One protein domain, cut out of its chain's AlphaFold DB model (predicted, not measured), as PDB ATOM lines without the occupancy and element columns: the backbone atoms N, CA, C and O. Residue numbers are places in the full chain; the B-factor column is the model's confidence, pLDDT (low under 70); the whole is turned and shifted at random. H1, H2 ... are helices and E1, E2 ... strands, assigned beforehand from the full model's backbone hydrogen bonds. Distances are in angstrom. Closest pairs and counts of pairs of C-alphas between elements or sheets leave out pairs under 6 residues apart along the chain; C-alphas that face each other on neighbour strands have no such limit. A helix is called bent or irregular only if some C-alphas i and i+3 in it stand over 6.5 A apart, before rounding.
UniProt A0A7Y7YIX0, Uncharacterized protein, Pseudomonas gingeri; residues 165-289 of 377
ATOM      1  N   LYS A 165      12.643 -24.368 -10.994       92.50
ATOM      2  CA  LYS A 165      13.496 -25.550 -10.819       92.50
ATOM      3  C   LYS A 165      13.562 -26.021  -9.357       92.50
ATOM      4  O   LYS A 165      13.598 -27.230  -9.133       92.50
ATOM      5  N   THR A 166      13.483 -25.109  -8.386       94.44
ATOM      6  CA  THR A 166      13.351 -25.432  -6.953       94.44
ATOM      7  C   THR A 166      11.987 -26.064  -6.664       94.44
ATOM      8  O   THR A 166      11.913 -27.119  -6.036       94.44
ATOM      9  N   LEU A 167      10.909 -25.490  -7.207       95.94
ATOM     10  CA  LEU A 167       9.556 -26.045  -7.072       95.94
ATOM     11  C   LEU A 167       9.398 -27.386  -7.805       95.94
ATOM     12  O   LEU A 167       8.722 -28.283  -7.309       95.94
ATOM     13  N   ASN A 168      10.053 -27.568  -8.957       94.69
ATOM     14  CA  ASN A 168      10.096 -28.850  -9.666       94.69
ATOM     15  C   ASN A 168      10.787 -29.930  -8.831       94.69
ATOM     16  O   ASN A 168      10.319 -31.066  -8.823       94.69
ATOM     17  N   PHE A 169      11.890 -29.598  -8.152       93.44
ATOM     18  CA  PHE A 169      12.569 -30.518  -7.240       93.44
ATOM     19  C   PHE A 169      11.625 -30.957  -6.113       93.44
ATOM     20  O   PHE A 169      11.450 -32.160  -5.911       93.44
ATOM     21  N   LEU A 170      10.957 -29.994  -5.467       95.88
ATOM     22  CA  LEU A 170       9.970 -30.234  -4.411       95.88
ATOM     23  C   LEU A 170       8.820 -31.135  -4.884       95.88
ATOM     24  O   LEU A 170       8.588 -32.203  -4.321       95.88
ATOM     25  N   ALA A 171       8.151 -30.748  -5.973       97.69
ATOM     26  CA  ALA A 171       7.062 -31.524  -6.561       97.69
ATOM     27  C   ALA A 171       7.518 -32.939  -6.949       97.69
ATOM     28  O   ALA A 171       6.816 -33.914  -6.691       97.69
ATOM     29  N   SER A 172       8.714 -33.068  -7.532       94.94
ATOM     30  CA  SER A 172       9.235 -34.355  -7.994       94.94
ATOM     31  C   SER A 172       9.452 -35.329  -6.846       94.94
ATOM     32  O   SER A 172       9.015 -36.470  -6.957       94.94
ATOM     33  N   TYR A 173      10.120 -34.928  -5.756       94.75
ATOM     34  CA  TYR A 173      10.371 -35.871  -4.662       94.75
ATOM     35  C   TYR A 173       9.077 -36.229  -3.915       94.75
ATOM     36  O   TYR A 173       8.947 -37.365  -3.460       94.75
ATOM     37  N   ILE A 174       8.109 -35.305  -3.829       97.62
ATOM     38  CA  ILE A 174       6.795 -35.568  -3.228       97.62
ATOM     39  C   ILE A 174       6.017 -36.585  -4.071       97.62
ATOM     40  O   ILE A 174       5.600 -37.614  -3.545       97.62
ATOM     41  N   LEU A 175       5.876 -36.344  -5.379       98.12
ATOM     42  CA  LEU A 175       5.183 -37.246  -6.309       98.12
ATOM     43  C   LEU A 175       5.804 -38.641  -6.322       98.12
ATOM     44  O   LEU A 175       5.102 -39.647  -6.229       98.12
ATOM     45  N   LYS A 176       7.135 -38.698  -6.398       95.75
ATOM     46  CA  LYS A 176       7.902 -39.941  -6.357       95.75
ATOM     47  C   LYS A 176       7.712 -40.693  -5.043       95.75
ATOM     48  O   LYS A 176       7.524 -41.907  -5.066       95.75
ATOM     49  N   GLY A 177       7.725 -39.987  -3.914       95.94
ATOM     50  CA  GLY A 177       7.450 -40.565  -2.604       95.94
ATOM     51  C   GLY A 177       6.038 -41.138  -2.504       95.94
ATOM     52  O   GLY A 177       5.878 -42.291  -2.113       95.94
ATOM     53  N   MET A 178       5.027 -40.386  -2.951       97.06
ATOM     54  CA  MET A 178       3.631 -40.840  -3.004       97.06
ATOM     55  C   MET A 178       3.469 -42.101  -3.855       97.06
ATOM     56  O   MET A 178       2.803 -43.046  -3.433       97.06
ATOM     57  N   ALA A 179       4.107 -42.134  -5.026       96.81
ATOM     58  CA  ALA A 179       4.043 -43.272  -5.931       96.81
ATOM     59  C   ALA A 179       4.647 -44.533  -5.288       96.81
ATOM     60  O   ALA A 179       4.016 -45.589  -5.305       96.81
ATOM     61  N   VAL A 180       5.820 -44.414  -4.648       95.69
ATOM     62  CA  VAL A 180       6.458 -45.540  -3.941       95.69
ATOM     63  C   VAL A 180       5.631 -45.988  -2.735       95.69
ATOM     64  O   VAL A 180       5.446 -47.188  -2.547       95.69
ATOM     65  N   THR A 181       5.079 -45.063  -1.942       94.25
ATOM     66  CA  THR A 181       4.188 -45.408  -0.820       94.25
ATOM     67  C   THR A 181       2.963 -46.181  -1.298       94.25
ATOM     68  O   THR A 181       2.620 -47.202  -0.706       94.25
ATOM     69  N   ARG A 182       2.327 -45.736  -2.387       93.75
ATOM     70  CA  ARG A 182       1.168 -46.422  -2.966       93.75
ATOM     71  C   ARG A 182       1.529 -47.811  -3.488       93.75
ATOM     72  O   ARG A 182       0.783 -48.751  -3.233       93.75
ATOM     73  N   HIS A 183       2.658 -47.942  -4.186       94.62
ATOM     74  CA  HIS A 183       3.171 -49.235  -4.648       94.62
ATOM     75  C   HIS A 183       3.391 -50.186  -3.471       94.62
ATOM     76  O   HIS A 183       2.778 -51.243  -3.426       94.62
ATOM     77  N   ASN A 184       4.150 -49.765  -2.457       94.50
ATOM     78  CA  ASN A 184       4.443 -50.581  -1.275       94.50
ATOM     79  C   ASN A 184       3.204 -50.933  -0.432       94.50
ATOM     80  O   ASN A 184       3.250 -51.892   0.343       94.50
ATOM     81  N   GLY A 185       2.122 -50.158  -0.553       90.75
ATOM     82  CA  GLY A 185       0.829 -50.442   0.069       90.75
ATOM     83  C   GLY A 185       0.027 -51.546  -0.630       90.75
ATOM     84  O   GLY A 185      -0.904 -52.081  -0.034       90.75
ATOM     85  N   ASN A 186       0.376 -51.920  -1.866       88.38
ATOM     86  CA  ASN A 186      -0.284 -52.998  -2.595       88.38
ATOM     87  C   ASN A 186       0.312 -54.363  -2.211       88.38
ATOM     88  O   ASN A 186       1.486 -54.632  -2.476       88.38
ATOM     89  N   GLN A 187      -0.514 -55.239  -1.630       75.00
ATOM     90  CA  GLN A 187      -0.108 -56.553  -1.109       75.00
ATOM     91  C   GLN A 187       0.525 -57.473  -2.167       75.00
ATOM     92  O   GLN A 187       1.353 -58.310  -1.823       75.00
ATOM     93  N   ASN A 188       0.186 -57.287  -3.444       83.31
ATOM     94  CA  ASN A 188       0.641 -58.144  -4.544       83.31
ATOM     95  C   ASN A 188       1.932 -57.653  -5.221       83.31
ATOM     96  O   ASN A 188       2.260 -58.100  -6.318       83.31
ATOM     97  N   THR A 189       2.650 -56.703  -4.616       84.19
ATOM     98  CA  THR A 189       3.860 -56.118  -5.208       84.19
ATOM     99  C   THR A 189       5.098 -56.380  -4.359       84.19
ATOM    100  O   THR A 189       5.043 -56.450  -3.131       84.19
ATOM    101  N   ILE A 190       6.249 -56.497  -5.023       87.06
ATOM    102  CA  ILE A 190       7.539 -56.505  -4.335       87.06
ATOM    103  C   ILE A 190       7.779 -55.096  -3.798       87.06
ATOM    104  O   ILE A 190       7.845 -54.134  -4.570       87.06
ATOM    105  N   LYS A 191       7.910 -54.983  -2.475       92.12
ATOM    106  CA  LYS A 191       8.152 -53.702  -1.812       92.12
ATOM    107  C   LYS A 191       9.517 -53.144  -2.204       92.12
ATOM    108  O   LYS A 191      10.530 -53.834  -2.125       92.12
ATOM    109  N   ILE A 192       9.532 -51.865  -2.554       93.25
ATOM    110  CA  ILE A 192      10.749 -51.069  -2.681       93.25
ATOM    111  C   ILE A 192      11.340 -50.872  -1.291       93.25
ATOM    112  O   ILE A 192      10.621 -50.485  -0.362       93.25
ATOM    113  N   ARG A 193      12.645 -51.125  -1.145       89.75
ATOM    114  CA  ARG A 193      13.338 -50.968   0.137       89.75
ATOM    115  C   ARG A 193      13.278 -49.523   0.625       89.75
ATOM    116  O   ARG A 193      13.420 -48.582  -0.151       89.75
ATOM    117  N   GLU A 194      13.151 -49.356   1.938       86.62
ATOM    118  CA  GLU A 194      13.023 -48.039   2.578       86.62
ATOM    119  C   GLU A 194      14.207 -47.110   2.305       86.62
ATOM    120  O   GLU A 194      14.012 -45.904   2.214       86.62
ATOM    121  N   ILE A 195      15.408 -47.663   2.097       85.88
ATOM    122  CA  ILE A 195      16.612 -46.892   1.748       85.88
ATOM    123  C   ILE A 195      16.445 -46.070   0.461       85.88
ATOM    124  O   ILE A 195      17.084 -45.036   0.298       85.88
ATOM    125  N   HIS A 196      15.554 -46.502  -0.434       85.56
ATOM    126  CA  HIS A 196      15.242 -45.795  -1.673       85.56
ATOM    127  C   HIS A 196      14.142 -44.741  -1.515       85.56
ATOM    128  O   HIS A 196      13.889 -43.953  -2.429       85.56
ATOM    129  N   ILE A 197      13.456 -44.720  -0.372       86.19
ATOM    130  CA  ILE A 197      12.404 -43.752  -0.083       86.19
ATOM    131  C   ILE A 197      13.062 -42.518   0.523       86.19
ATOM    132  O   ILE A 197      13.609 -42.560   1.620       86.19
ATOM    133  N   SER A 198      12.976 -41.389  -0.184       86.19
ATOM    134  CA  SER A 198      13.561 -40.131   0.279       86.19
ATOM    135  C   SER A 198      13.083 -39.772   1.691       86.19
ATOM    136  O   SER A 198      11.887 -39.582   1.932       86.19
ATOM    137  N   SER A 199      14.027 -39.588   2.616       89.69
ATOM    138  CA  SER A 199      13.735 -39.103   3.970       89.69
ATOM    139  C   SER A 199      13.100 -37.706   3.964       89.69
ATOM    140  O   SER A 199      12.311 -37.378   4.853       89.69
ATOM    141  N   SER A 200      13.364 -36.896   2.928       92.69
ATOM    142  CA  SER A 200      12.710 -35.599   2.716       92.69
ATOM    143  C   SER A 200      11.211 -35.752   2.465       92.69
ATOM    144  O   SER A 200      10.422 -34.975   2.996       92.69
ATOM    145  N   TYR A 201      10.802 -36.779   1.710       94.94
ATOM    146  CA  TYR A 201       9.386 -37.087   1.516       94.94
ATOM    147  C   TYR A 201       8.720 -37.532   2.820       94.94
ATOM    148  O   TYR A 201       7.659 -37.015   3.159       94.94
ATOM    149  N   GLN A 202       9.345 -38.442   3.575       93.44
ATOM    150  CA  GLN A 202       8.790 -38.900   4.855       93.44
ATOM    151  C   GLN A 202       8.628 -37.735   5.843       93.44
ATOM    152  O   GLN A 202       7.574 -37.574   6.452       93.44
ATOM    153  N   THR A 203       9.644 -36.872   5.941       94.69
ATOM    154  CA  THR A 203       9.587 -35.654   6.764       94.69
ATOM    155  C   THR A 203       8.434 -34.745   6.336       94.69
ATOM    156  O   THR A 203       7.660 -34.306   7.182       94.69
ATOM    157  N   PHE A 204       8.286 -34.503   5.030       97.19
ATOM    158  CA  PHE A 204       7.197 -33.697   4.478       97.19
ATOM    159  C   PHE A 204       5.816 -34.281   4.810       97.19
ATOM    160  O   PHE A 204       4.970 -33.575   5.353       97.19
ATOM    161  N   ALA A 205       5.599 -35.566   4.516       97.25
ATOM    162  CA  ALA A 205       4.309 -36.228   4.695       97.25
ATOM    163  C   ALA A 205       3.866 -36.244   6.165       97.25
ATOM    164  O   ALA A 205       2.690 -36.050   6.465       97.25
ATOM    165  N   ASN A 206       4.817 -36.420   7.087       95.94
ATOM    166  CA  ASN A 206       4.530 -36.449   8.518       95.94
ATOM    167  C   ASN A 206       4.183 -35.066   9.084       95.94
ATOM    168  O   ASN A 206       3.307 -34.973   9.945       95.94
ATOM    169  N   ARG A 207       4.859 -34.006   8.614       95.94
ATOM    170  CA  ARG A 207       4.700 -32.635   9.133       95.94
ATOM    171  C   ARG A 207       3.536 -31.877   8.504       95.94
ATOM    172  O   ARG A 207       2.820 -31.169   9.202       95.94
ATOM    173  N   PHE A 208       3.317 -32.039   7.202       97.88
ATOM    174  CA  PHE A 208       2.366 -31.231   6.434       97.88
ATOM    175  C   PHE A 208       1.200 -32.079   5.929       97.88
ATOM    176  O   PHE A 208       0.957 -32.160   4.727       97.88
ATOM    177  N   LYS A 209       0.479 -32.737   6.847       97.25
ATOM    178  CA  LYS A 209      -0.560 -33.732   6.521       97.25
ATOM    179  C   LYS A 209      -1.685 -33.180   5.639       97.25
ATOM    180  O   LYS A 209      -2.024 -33.826   4.653       97.25
ATOM    181  N   ALA A 210      -2.208 -31.991   5.944       97.81
ATOM    182  CA  ALA A 210      -3.272 -31.360   5.153       97.81
ATOM    183  C   ALA A 210      -2.817 -31.049   3.714       97.81
ATOM    184  O   ALA A 210      -3.523 -31.337   2.746       97.81
ATOM    185  N   ILE A 211      -1.588 -30.533   3.562       98.62
ATOM    186  CA  ILE A 211      -0.970 -30.292   2.250       98.62
ATOM    187  C   ILE A 211      -0.716 -31.624   1.533       98.62
ATOM    188  O   ILE A 211      -1.018 -31.756   0.350       98.62
ATOM    189  N   HIS A 212      -0.176 -32.630   2.225       98.50
ATOM    190  CA  HIS A 212       0.101 -33.947   1.652       98.50
ATOM    191  C   HIS A 212      -1.174 -34.628   1.145       98.50
ATOM    192  O   HIS A 212      -1.178 -35.081   0.000       98.50
ATOM    193  N   ASN A 213      -2.252 -34.633   1.936       98.44
ATOM    194  CA  ASN A 213      -3.557 -35.169   1.547       98.44
ATOM    195  C   ASN A 213      -4.077 -34.476   0.281       98.44
ATOM    196  O   ASN A 213      -4.320 -35.139  -0.731       98.44
ATOM    197  N   HIS A 214      -4.138 -33.143   0.308       98.62
ATOM    198  CA  HIS A 214      -4.576 -32.334  -0.822       98.62
ATOM    199  C   HIS A 214      -3.776 -32.650  -2.098       98.62
ATOM    200  O   HIS A 214      -4.345 -32.902  -3.163       98.62
ATOM    201  N   LEU A 215      -2.444 -32.689  -1.997       98.69
ATOM    202  CA  LEU A 215      -1.565 -32.958  -3.132       98.69
ATOM    203  C   LEU A 215      -1.663 -34.405  -3.638       98.69
ATOM    204  O   LEU A 215      -1.572 -34.641  -4.847       98.69
ATOM    205  N   TYR A 216      -1.851 -35.376  -2.745       98.44
ATOM    206  CA  TYR A 216      -2.002 -36.781  -3.116       98.44
ATOM    207  C   TYR A 216      -3.245 -36.991  -3.980       98.44
ATOM    208  O   TYR A 216      -3.156 -37.600  -5.050       98.44
ATOM    209  N   TRP A 217      -4.382 -36.449  -3.551       98.12
ATOM    210  CA  TRP A 217      -5.652 -36.641  -4.244       98.12
ATOM    211  C   TRP A 217      -5.744 -35.863  -5.555       98.12
ATOM    212  O   TRP A 217      -6.190 -36.420  -6.558       98.12
ATOM    213  N   ASN A 218      -5.223 -34.636  -5.596       97.69
ATOM    214  CA  ASN A 218      -5.279 -33.808  -6.801       97.69
ATOM    215  C   ASN A 218      -4.208 -34.164  -7.851       97.69
ATOM    216  O   ASN A 218      -4.421 -33.968  -9.048       97.69
ATOM    217  N   TYR A 219      -3.060 -34.715  -7.438       98.44
ATOM    218  CA  TYR A 219      -1.916 -34.936  -8.338       98.44
ATOM    219  C   TYR A 219      -1.270 -36.318  -8.178       98.44
ATOM    220  O   TYR A 219      -1.020 -37.004  -9.174       98.44
ATOM    221  N   GLY A 220      -1.001 -36.741  -6.938       97.75
ATOM    222  CA  GLY A 220      -0.259 -37.969  -6.628       97.75
ATOM    223  C   GLY A 220      -0.908 -39.242  -7.177       97.75
ATOM    224  O   GLY A 220      -0.212 -40.102  -7.718       97.75
ATOM    225  N   GLN A 221      -2.237 -39.335  -7.128       96.81
ATOM    226  CA  GLN A 221      -3.036 -40.411  -7.724       96.81
ATOM    227  C   GLN A 221      -2.721 -40.602  -9.213       96.81
ATOM    228  O   GLN A 221      -2.349 -41.692  -9.646       96.81
ATOM    229  N   ASN A 222      -2.851 -39.528  -9.993       97.06
ATOM    230  CA  ASN A 222      -2.667 -39.568 -11.442       97.06
ATOM    231  C   ASN A 222      -1.207 -39.811 -11.823       97.06
ATOM    232  O   ASN A 222      -0.945 -40.553 -12.764       97.06
ATOM    233  N   TYR A 223      -0.260 -39.262 -11.057       98.31
ATOM    234  CA  TYR A 223       1.156 -39.576 -11.239       98.31
ATOM    235  C   TYR A 223       1.452 -41.054 -10.967       98.31
ATOM    236  O   TYR A 223       2.160 -41.701 -11.732       98.31
ATOM    237  N   SER A 224       0.867 -41.623  -9.913       97.12
ATOM    238  CA  SER A 224       1.083 -43.030  -9.567       97.12
ATOM    239  C   SER A 224       0.524 -43.981 -10.627       97.12
ATOM    240  O   SER A 224       1.137 -45.006 -10.896       97.12
ATOM    241  N   LYS A 225      -0.606 -43.638 -11.267       96.19
ATOM    242  CA  LYS A 225      -1.222 -44.443 -12.343       96.19
ATOM    243  C   LYS A 225      -0.332 -44.592 -13.579       96.19
ATOM    244  O   LYS A 225      -0.455 -45.583 -14.287       96.19
ATOM    245  N   ILE A 226       0.534 -43.615 -13.848       97.06
ATOM    246  CA  ILE A 226       1.458 -43.646 -14.992       97.06
ATOM    247  C   ILE A 226       2.836 -44.223 -14.637       97.06
ATOM    248  O   ILE A 226       3.718 -44.249 -15.494       97.06
ATOM    249  N   CYS A 227       3.033 -44.654 -13.387       96.19
ATOM    250  CA  CYS A 227       4.265 -45.283 -12.922       96.19
ATOM    251  C   CYS A 227       4.138 -46.811 -12.934       96.19
ATOM    252  O   CYS A 227       3.091 -47.368 -12.619       96.19
ATOM    253  N   SER A 228       5.241 -47.493 -13.229       94.06
ATOM    254  CA  SER A 228       5.415 -48.941 -13.062       94.06
ATOM    255  C   SER A 228       6.667 -49.176 -12.224       94.06
ATOM    256  O   SER A 228       7.758 -49.375 -12.752       94.06
ATOM    257  N   ILE A 229       6.509 -49.049 -10.906       94.50
ATOM    258  CA  ILE A 229       7.633 -48.937  -9.974       94.50
ATOM    259  C   ILE A 229       8.319 -50.287  -9.774       94.50
ATOM    260  O   ILE A 229       7.674 -51.297  -9.490       94.50
ATOM    261  N   LYS A 230       9.646 -50.281  -9.864       93.94
ATOM    262  CA  LYS A 230      10.514 -51.409  -9.517       93.94
ATOM    263  C   LYS A 230      11.872 -50.899  -9.046       93.94
ATOM    264  O   LYS A 230      12.267 -49.773  -9.345       93.94
ATOM    265  N   GLU A 231      12.609 -51.728  -8.318       92.25
ATOM    266  CA  GLU A 231      14.037 -51.457  -8.143       92.25
ATOM    267  C   GLU A 231      14.746 -51.652  -9.488       92.25
ATOM    268  O   GLU A 231      14.419 -52.571 -10.245       92.25
ATOM    269  N   ALA A 232      15.703 -50.777  -9.792       89.94
ATOM    270  CA  ALA A 232      16.577 -50.957 -10.939       89.94
ATOM    271  C   ALA A 232      17.349 -52.281 -10.815       89.94
ATOM    272  O   ALA A 232      17.562 -52.794  -9.714       89.94
ATOM    273  N   THR A 233      17.801 -52.834 -11.942       89.19
ATOM    274  CA  THR A 233      18.500 -54.131 -11.980       89.19
ATOM    275  C   THR A 233      19.752 -54.155 -11.099       89.19
ATOM    276  O   THR A 233      20.046 -55.171 -10.475       89.19
ATOM    277  N   ASP A 234      20.456 -53.026 -10.998       89.38
ATOM    278  CA  ASP A 234      21.637 -52.863 -10.143       89.38
ATOM    279  C   ASP A 234      21.308 -52.660  -8.652       89.38
ATOM    280  O   ASP A 234      22.209 -52.627  -7.816       89.38
ATOM    281  N   LYS A 235      20.017 -52.544  -8.307       87.75
ATOM    282  CA  LYS A 235      19.489 -52.331  -6.954       87.75
ATOM    283  C   LYS A 235      19.933 -51.020  -6.289       87.75
ATOM    284  O   LYS A 235      19.741 -50.873  -5.077       87.75
ATOM    285  N   THR A 236      20.499 -50.077  -7.040       87.12
ATOM    286  CA  THR A 236      21.001 -48.787  -6.527       87.12
ATOM    287  C   THR A 236      19.995 -47.648  -6.660       87.12
ATOM    288  O   THR A 236      20.153 -46.610  -6.023       87.12
ATOM    289  N   SER A 237      18.946 -47.837  -7.459       88.69
ATOM    290  CA  SER A 237      17.937 -46.815  -7.717       88.69
ATOM    291  C   SER A 237      16.543 -47.408  -7.916       88.69
ATOM    292  O   SER A 237      16.358 -48.624  -8.013       88.69
ATOM    293  N   VAL A 238      15.545 -46.525  -7.963       91.94
ATOM    294  CA  VAL A 238      14.155 -46.868  -8.276       91.94
ATOM    295  C   VAL A 238      13.864 -46.455  -9.705       91.94
ATOM    296  O   VAL A 238      13.996 -45.281 -10.062       91.94
ATOM    297  N   ASP A 239      13.420 -47.418 -10.499       93.44
ATOM    298  CA  ASP A 239      12.828 -47.165 -11.798       93.44
ATOM    299  C   ASP A 239      11.329 -46.909 -11.607       93.44
ATOM    300  O   ASP A 239      10.590 -47.748 -11.092       93.44
ATOM    301  N   TYR A 240      10.882 -45.719 -12.006       93.94
ATOM    302  CA  TYR A 240       9.472 -45.333 -11.939       93.94
ATOM    303  C   TYR A 240       8.667 -45.858 -13.135       93.94
ATOM    304  O   TYR A 240       7.447 -45.709 -13.145       93.94
ATOM    305  N   GLY A 241       9.316 -46.452 -14.144       93.75
ATOM    306  CA  GLY A 241       8.665 -47.131 -15.264       93.75
ATOM    307  C   GLY A 241       7.759 -46.231 -16.106       93.75
ATOM    308  O   GLY A 241       6.774 -46.702 -16.671       93.75
ATOM    309  N   ILE A 242       8.046 -44.927 -16.161       95.12
ATOM    310  CA  ILE A 242       7.255 -43.973 -16.945       95.12
ATOM    311  C   ILE A 242       7.639 -44.126 -18.419       95.12
ATOM    312  O   ILE A 242       8.707 -43.685 -18.837       95.12
ATOM    313  N   SER A 243       6.756 -44.737 -19.210       93.75
ATOM    314  CA  SER A 243       6.926 -44.898 -20.662       93.75
ATOM    315  C   SER A 243       7.010 -43.555 -21.399       93.75
ATOM    316  O   SER A 243       6.426 -42.569 -20.941       93.75
ATOM    317  N   GLU A 244       7.589 -43.537 -22.602       92.88
ATOM    318  CA  GLU A 244       7.649 -42.341 -23.461       92.88
ATOM    319  C   GLU A 244       6.271 -41.712 -23.722       92.88
ATOM    320  O   GLU A 244       6.122 -40.493 -23.619       92.88
ATOM    321  N   ALA A 245       5.234 -42.532 -23.939       93.81
ATOM    322  CA  ALA A 245       3.854 -42.070 -24.120       93.81
ATOM    323  C   ALA A 245       3.314 -41.271 -22.912       93.81
ATOM    324  O   ALA A 245       2.489 -40.371 -23.069       93.81
ATOM    325  N   ASN A 246       3.824 -41.550 -21.709       96.25
ATOM    326  CA  ASN A 246       3.440 -40.891 -20.459       96.25
ATOM    327  C   ASN A 246       4.416 -39.785 -20.028       96.25
ATOM    328  O   ASN A 246       4.168 -39.103 -19.029       96.25
ATOM    329  N   ALA A 247       5.509 -39.557 -20.767       93.81
ATOM    330  CA  ALA A 247       6.520 -38.567 -20.401       93.81
ATOM    331  C   ALA A 247       5.929 -37.150 -20.317       93.81
ATOM    332  O   ALA A 247       6.206 -36.403 -19.374       93.81
ATOM    333  N   GLU A 248       5.059 -36.779 -21.261       95.81
ATOM    334  CA  GLU A 248       4.401 -35.471 -21.234       95.81
ATOM    335  C   GLU A 248       3.382 -35.350 -20.097       95.81
ATOM    336  O   GLU A 248       3.337 -34.316 -19.429       95.81
ATOM    337  N   ALA A 249       2.616 -36.406 -19.818       96.06
ATOM    338  CA  ALA A 249       1.688 -36.434 -18.690       96.06
ATOM    339  C   ALA A 249       2.430 -36.247 -17.354       96.06
ATOM    340  O   ALA A 249       2.051 -35.396 -16.551       96.06
ATOM    341  N   SER A 250       3.548 -36.952 -17.161       96.94
ATOM    342  CA  SER A 250       4.420 -36.816 -15.986       96.94
ATOM    343  C   SER A 250       4.911 -35.376 -15.788       96.94
ATOM    344  O   SER A 250       4.771 -34.797 -14.701       96.94
ATOM    345  N   ARG A 251       5.405 -34.745 -16.866       95.88
ATOM    346  CA  ARG A 251       5.842 -33.339 -16.849       95.88
ATOM    347  C   ARG A 251       4.690 -32.385 -16.537       95.88
ATOM    348  O   ARG A 251       4.880 -31.464 -15.743       95.88
ATOM    349  N   LYS A 252       3.505 -32.594 -17.120       97.44
ATOM    350  CA  LYS A 252       2.311 -31.774 -16.858       97.44
ATOM    351  C   LYS A 252       1.862 -31.868 -15.402       97.44
ATOM    352  O   LYS A 252       1.639 -30.826 -14.795       97.44
ATOM    353  N   ILE A 253       1.811 -33.070 -14.824       98.31
ATOM    354  CA  ILE A 253       1.428 -33.264 -13.416       98.31
ATOM    355  C   ILE A 253       2.433 -32.584 -12.484       98.31
ATOM    356  O   ILE A 253       2.037 -31.840 -11.591       98.31
ATOM    357  N   THR A 254       3.735 -32.753 -12.739       97.62
ATOM    358  CA  THR A 254       4.786 -32.091 -11.948       97.62
ATOM    359  C   THR A 254       4.669 -30.568 -12.043       97.62
ATOM    360  O   THR A 254       4.723 -29.876 -11.028       97.62
ATOM    361  N   ARG A 255       4.436 -30.024 -13.246       96.81
ATOM    362  CA  ARG A 255       4.216 -28.583 -13.460       96.81
ATOM    363  C   ARG A 255       2.937 -28.062 -12.814       96.81
ATOM    364  O   ARG A 255       2.906 -26.896 -12.438       96.81
ATOM    365  N   ALA A 256       1.889 -28.868 -12.721       98.06
ATOM    366  CA  ALA A 256       0.657 -28.474 -12.054       98.06
ATOM    367  C   ALA A 256       0.863 -28.447 -10.531       98.06
ATOM    368  O   ALA A 256       0.645 -27.410  -9.910       98.06
ATOM    369  N   MET A 257       1.439 -29.512  -9.961       98.38
ATOM    370  CA  MET A 257       1.769 -29.568  -8.534       98.38
ATOM    371  C   MET A 257       2.712 -28.436  -8.114       98.38
ATOM    372  O   MET A 257       2.519 -27.843  -7.061       98.38
ATOM    373  N   ARG A 258       3.726 -28.096  -8.922       96.50
ATOM    374  CA  ARG A 258       4.665 -27.015  -8.573       96.50
ATOM    375  C   ARG A 258       3.962 -25.655  -8.433       96.50
ATOM    376  O   ARG A 258       4.326 -24.872  -7.563       96.50
ATOM    377  N   LYS A 259       2.965 -25.379  -9.288       96.81
ATOM    378  CA  LYS A 259       2.170 -24.144  -9.244       96.81
ATOM    379  C   LYS A 259       1.282 -24.139  -8.009       96.81
ATOM    380  O   LYS A 259       1.178 -23.116  -7.344       96.81
ATOM    381  N   GLU A 260       0.707 -25.291  -7.683       97.94
ATOM    382  CA  GLU A 260      -0.105 -25.452  -6.482       97.94
ATOM    383  C   GLU A 260       0.715 -25.269  -5.203       97.94
ATOM    384  O   GLU A 260       0.327 -24.510  -4.326       97.94
ATOM    385  N   LEU A 261       1.909 -25.857  -5.131       98.25
ATOM    386  CA  LEU A 261       2.848 -25.634  -4.030       98.25
ATOM    387  C   LEU A 261       3.189 -24.148  -3.863       98.25
ATOM    388  O   LEU A 261       3.214 -23.644  -2.744       98.25
ATOM    389  N   GLN A 262       3.414 -23.430  -4.966       96.69
ATOM    390  CA  GLN A 262       3.666 -21.994  -4.916       96.69
ATOM    391  C   GLN A 262       2.442 -21.206  -4.427       96.69
ATOM    392  O   GLN A 262       2.589 -20.346  -3.560       96.69
ATOM    393  N   ARG A 263       1.239 -21.539  -4.913       96.94
ATOM    394  CA  ARG A 263      -0.030 -20.968  -4.431       96.94
ATOM    395  C   ARG A 263      -0.190 -21.180  -2.928       96.94
ATOM    396  O   ARG A 263      -0.527 -20.239  -2.219       96.94
ATOM    397  N   ILE A 264       0.084 -22.391  -2.447       97.69
ATOM    398  CA  ILE A 264      -0.004 -22.755  -1.032       97.69
ATOM    399  C   ILE A 264       0.947 -21.906  -0.186       97.69
ATOM    400  O   ILE A 264       0.529 -21.316   0.809       97.69
ATOM    401  N   LEU A 265       2.209 -21.801  -0.609       96.88
ATOM    402  CA  LEU A 265       3.235 -21.068   0.129       96.88
ATOM    403  C   LEU A 265       2.959 -19.568   0.201       96.88
ATOM    404  O   LEU A 265       3.168 -18.971   1.253       96.88
ATOM    405  N   VAL A 266       2.482 -18.964  -0.887       95.44
ATOM    406  CA  VAL A 266       2.220 -17.520  -0.928       95.44
ATOM    407  C   VAL A 266       0.883 -17.190  -0.263       95.44
ATOM    408  O   VAL A 266       0.839 -16.367   0.648       95.44
ATOM    409  N   ASN A 267      -0.195 -17.876  -0.651       94.62
ATOM    410  CA  ASN A 267      -1.560 -17.426  -0.365       94.62
ATOM    411  C   ASN A 267      -2.198 -18.074   0.872       94.62
ATOM    412  O   ASN A 267      -3.284 -17.654   1.255       94.62
ATOM    413  N   LYS A 268      -1.582 -19.107   1.468       94.88
ATOM    414  CA  LYS A 268      -2.166 -19.889   2.579       94.88
ATOM    415  C   LYS A 268      -3.654 -20.249   2.369       94.88
ATOM    416  O   LYS A 268      -4.486 -19.971   3.233       94.88
ATOM    417  N   PRO A 269      -4.030 -20.847   1.227       96.38
ATOM    418  CA  PRO A 269      -5.425 -21.154   0.951       96.38
ATOM    419  C   PRO A 269      -5.966 -22.224   1.911       96.38
ATOM    420  O   PRO A 269      -5.200 -23.021   2.469       96.38
ATOM    421  N   MET A 270      -7.293 -22.277   2.030       97.44
ATOM    422  CA  MET A 270      -7.995 -23.486   2.459       97.44
ATOM    423  C   MET A 270      -7.821 -24.571   1.390       97.44
ATOM    424  O   MET A 270      -7.801 -24.278   0.190       97.44
ATOM    425  N   LEU A 271      -7.652 -25.813   1.827       98.19
ATOM    426  CA  LEU A 271      -7.363 -26.956   0.975       98.19
ATOM    427  C   LEU A 271      -8.476 -27.982   1.063       98.19
ATOM    428  O   LEU A 271      -8.814 -28.432   2.157       98.19
ATOM    429  N   ASP A 272      -8.962 -28.426  -0.092       97.50
ATOM    430  CA  ASP A 272      -9.843 -29.590  -0.171       97.50
ATOM    431  C   ASP A 272      -9.149 -30.811   0.434       97.50
ATOM    432  O   ASP A 272      -7.997 -31.107   0.092       97.50
ATOM    433  N   GLN A 273      -9.863 -31.487   1.333       98.31
ATOM    434  CA  GLN A 273      -9.426 -32.697   2.019       98.31
ATOM    435  C   GLN A 273     -10.256 -33.891   1.560       98.31
ATOM    436  O   GLN A 273     -11.399 -33.744   1.124       98.31
ATOM    437  N   PHE A 274      -9.687 -35.084   1.695       98.12
ATOM    438  CA  PHE A 274     -10.332 -36.322   1.271       98.12
ATOM    439  C   PHE A 274     -10.040 -37.465   2.242       98.12
ATOM    440  O   PHE A 274      -8.944 -37.547   2.811       98.12
ATOM    441  N   ASP A 275     -11.002 -38.371   2.406       96.44
ATOM    442  CA  ASP A 275     -10.817 -39.604   3.172       96.44
ATOM    443  C   ASP A 275      -9.943 -40.630   2.415       96.44
ATOM    444  O   ASP A 275      -9.390 -40.356   1.347       96.44
ATOM    445  N   THR A 276      -9.787 -41.839   2.960       91.50
ATOM    446  CA  THR A 276      -8.983 -42.902   2.328       91.50
ATOM    447  C   THR A 276      -9.570 -43.423   1.014       91.50
ATOM    448  O   THR A 276      -8.834 -43.999   0.213       91.50
ATOM    449  N   ASN A 277     -10.870 -43.228   0.791       93.19
ATOM    450  CA  ASN A 277     -11.595 -43.664  -0.401       93.19
ATOM    451  C   ASN A 277     -11.695 -42.555  -1.461       93.19
ATOM    452  O   ASN A 277     -12.078 -42.832  -2.595       93.19
ATOM    453  N   GLY A 278     -11.307 -41.325  -1.118       93.81
ATOM    454  CA  GLY A 278     -11.360 -40.166  -2.005       93.81
ATOM    455  C   GLY A 278     -12.652 -39.374  -1.904       93.81
ATOM    456  O   GLY A 278     -12.908 -38.537  -2.766       93.81
ATOM    457  N   ASN A 279     -13.465 -39.626  -0.878       96.62
ATOM    458  CA  ASN A 279     -14.646 -38.817  -0.619       96.62
ATOM    459  C   ASN A 279     -14.218 -37.484  -0.011       96.62
ATOM    460  O   ASN A 279     -13.353 -37.447   0.869       96.62
ATOM    461  N   SER A 280     -14.837 -36.400  -0.473       97.19
ATOM    462  CA  SER A 280     -14.561 -35.057   0.027       97.19
ATOM    463  C   SER A 280     -14.848 -34.943   1.525       97.19
ATOM    464  O   SER A 280     -15.888 -35.381   2.015       97.19
ATOM    465  N   LEU A 281     -13.927 -34.298   2.232       96.94
ATOM    466  CA  LEU A 281     -14.033 -33.892   3.628       96.94
ATOM    467  C   LEU A 281     -14.089 -32.356   3.713       96.94
ATOM    468  O   LEU A 281     -13.784 -31.678   2.726       96.94
ATOM    469  N   PRO A 282     -14.462 -31.780   4.873       97.12
ATOM    470  CA  PRO A 282     -14.339 -30.344   5.095       97.12
ATOM    471  C   PRO A 282     -12.925 -29.843   4.783       97.12
ATOM    472  O   PRO A 282     -11.941 -30.522   5.075       97.12
ATOM    473  N   GLN A 283     -12.838 -28.654   4.189       97.06
ATOM    474  CA  GLN A 283     -11.552 -28.036   3.882       97.06
ATOM    475  C   GLN A 283     -10.746 -27.775   5.158       97.06
ATOM    476  O   GLN A 283     -11.314 -27.463   6.204       97.06
ATOM    477  N   ASP A 284      -9.422 -27.832   5.040       97.06
ATOM    478  CA  ASP A 284      -8.492 -27.550   6.136       97.06
ATOM    479  C   ASP A 284      -7.516 -26.430   5.751       97.06
ATOM    480  O   ASP A 284      -7.276 -26.163   4.570       97.06
ATOM    481  N   VAL A 285      -6.951 -25.752   6.747       96.25
ATOM    482  CA  VAL A 285      -5.951 -24.705   6.530       96.25
ATOM    483  C   VAL A 285      -4.652 -25.321   6.008       96.25
ATOM    484  O   VAL A 285      -4.148 -26.313   6.532       96.25
ATOM    485  N   SER A 286      -4.050 -24.710   4.984       95.94
ATOM    486  CA  SER A 286      -2.718 -25.132   4.516       95.94
ATOM    487  C   SER A 286      -1.630 -24.929   5.573       95.94
ATOM    488  O   SER A 286      -0.723 -25.753   5.684       95.94
ATOM    489  N   PHE A 287      -1.730 -23.844   6.347       96.81
ATOM    490  CA  PHE A 287      -0.836 -23.542   7.458       96.81
ATOM    491  C   PHE A 287      -1.602 -22.925   8.632       96.81
ATOM    492  O   PHE A 287      -2.215 -21.866   8.480       96.81
ATOM    493  N   ALA A 288      -1.500 -23.531   9.815       93.12
ATOM    494  CA  ALA A 288      -2.140 -23.071  11.048       93.12
ATOM    495  C   ALA A 288      -1.519 -21.777  11.610       93.12
ATOM    496  O   ALA A 288      -2.163 -21.050  12.359       93.12
ATOM    497  N   SER A 289      -0.273 -21.465  11.247       93.81
ATOM    498  CA  SER A 289       0.450 -20.275  11.706       93.81
ATOM    499  C   SER A 289       1.450 -19.784  10.655       93.81
ATOM    500  O   SER A 289       1.687 -20.449   9.644       93.81
TER     501      SER A 289
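AT A GLANCE: This is residues 165 to 289 of the 377 residues of an uncharacterized protein of Pseudomonas gingeri (UniProt A0A7Y7YIX0). Helices H3 and H4 fold back on each other as a helical hairpin, and H1 crosses them steeply; the short H2 packs on H1, and a small hairpin of strands, E1 and E2, packs on the first part of H3 at one end of the domain. The long loop of residues 226 to 243, which joins H3 to H4, reaches toward the opposite end. The printed part has 125 residues, with four named helices and then two named strands in the order H1, H2, H3, H4, E1, E2; the sheet has the order E1, E2 and is antiparallel. The class is mostly helix. The whole is compact, with a radius of gyration of the C-alphas of 14.7 A, and spans 44 by 30 by 25 A.

HOW THE PARTS SIT: E1, residues 270 to 274, and E2, residues 280 to 285, are a hairpin of antiparallel neighbours at 146 degrees, with N 271 and O 284 2.8 A apart and N 281 and O 273 2.8 A apart, both within hydrogen-bond range. H3, residues 209 to 225, has a kink of 50 degrees near residue 216; its closest C-alpha to E1 is that of His 214, 5.6 A from Gln 273's. H4, residues 244 to 267, touches H3 with residues 250 to 257 alone, at a shallow tilt of 13 degrees, opposite ways, closest at the C-alphas of Tyr 219 and Ile 253, 6.3 A apart. The hub is H1, residues 165 to 185. It touches H3 with residues 175 to 182 alone, about perpendicular at 76 degrees, closest at the C-alphas of Ala 179 and Ser 224, 4.7 A apart. It touches H4 with residues 167 to 175 alone, at a steep tilt of 67 degrees, closest at the C-alphas of Leu 167 and Arg 258, 5.2 A apart. H2, residues 199 to 207, touches H1 about perpendicular at 83 degrees, closest at the C-alphas of Ile 174 and Tyr 201, 5.6 A apart. H2 and H4 are apart. Every O i to N i+4 pair is within hydrogen-bond range in H1 and H2, against 11 of 13 in H3 and 18 of 20 in H4.

IN THESE COORDINATES: H1 begins at C-alpha 165, (13.496, -25.550, -10.819), and is 30.0 A long. H2 is 12.3 A long and H3 21.7 A. H4 is 35.2 A long and ends at C-alpha 267, (-1.560, -17.426, -0.365). H3 and H4 are irregular: C-alphas 218 and 221 are 7.0 A apart, and C-alphas 245 and 248 are 7.2 A apart. E1 is 13.1 A long; E2, 15.0 A long, ends at C-alpha 285, (-5.951, -24.705, 6.530).

THE WHOLE: The two C-alphas farthest apart, those of Asp 234 and Pro 282, are 45.1 A apart. The printed part has no cut. The links H1 to H2 and H3 to H4 are long. Residues 230 to 231 pair with residues 238 to 239, antiparallel. The mean pLDDT of the printed part is 94.6, and no printed residue is under 70.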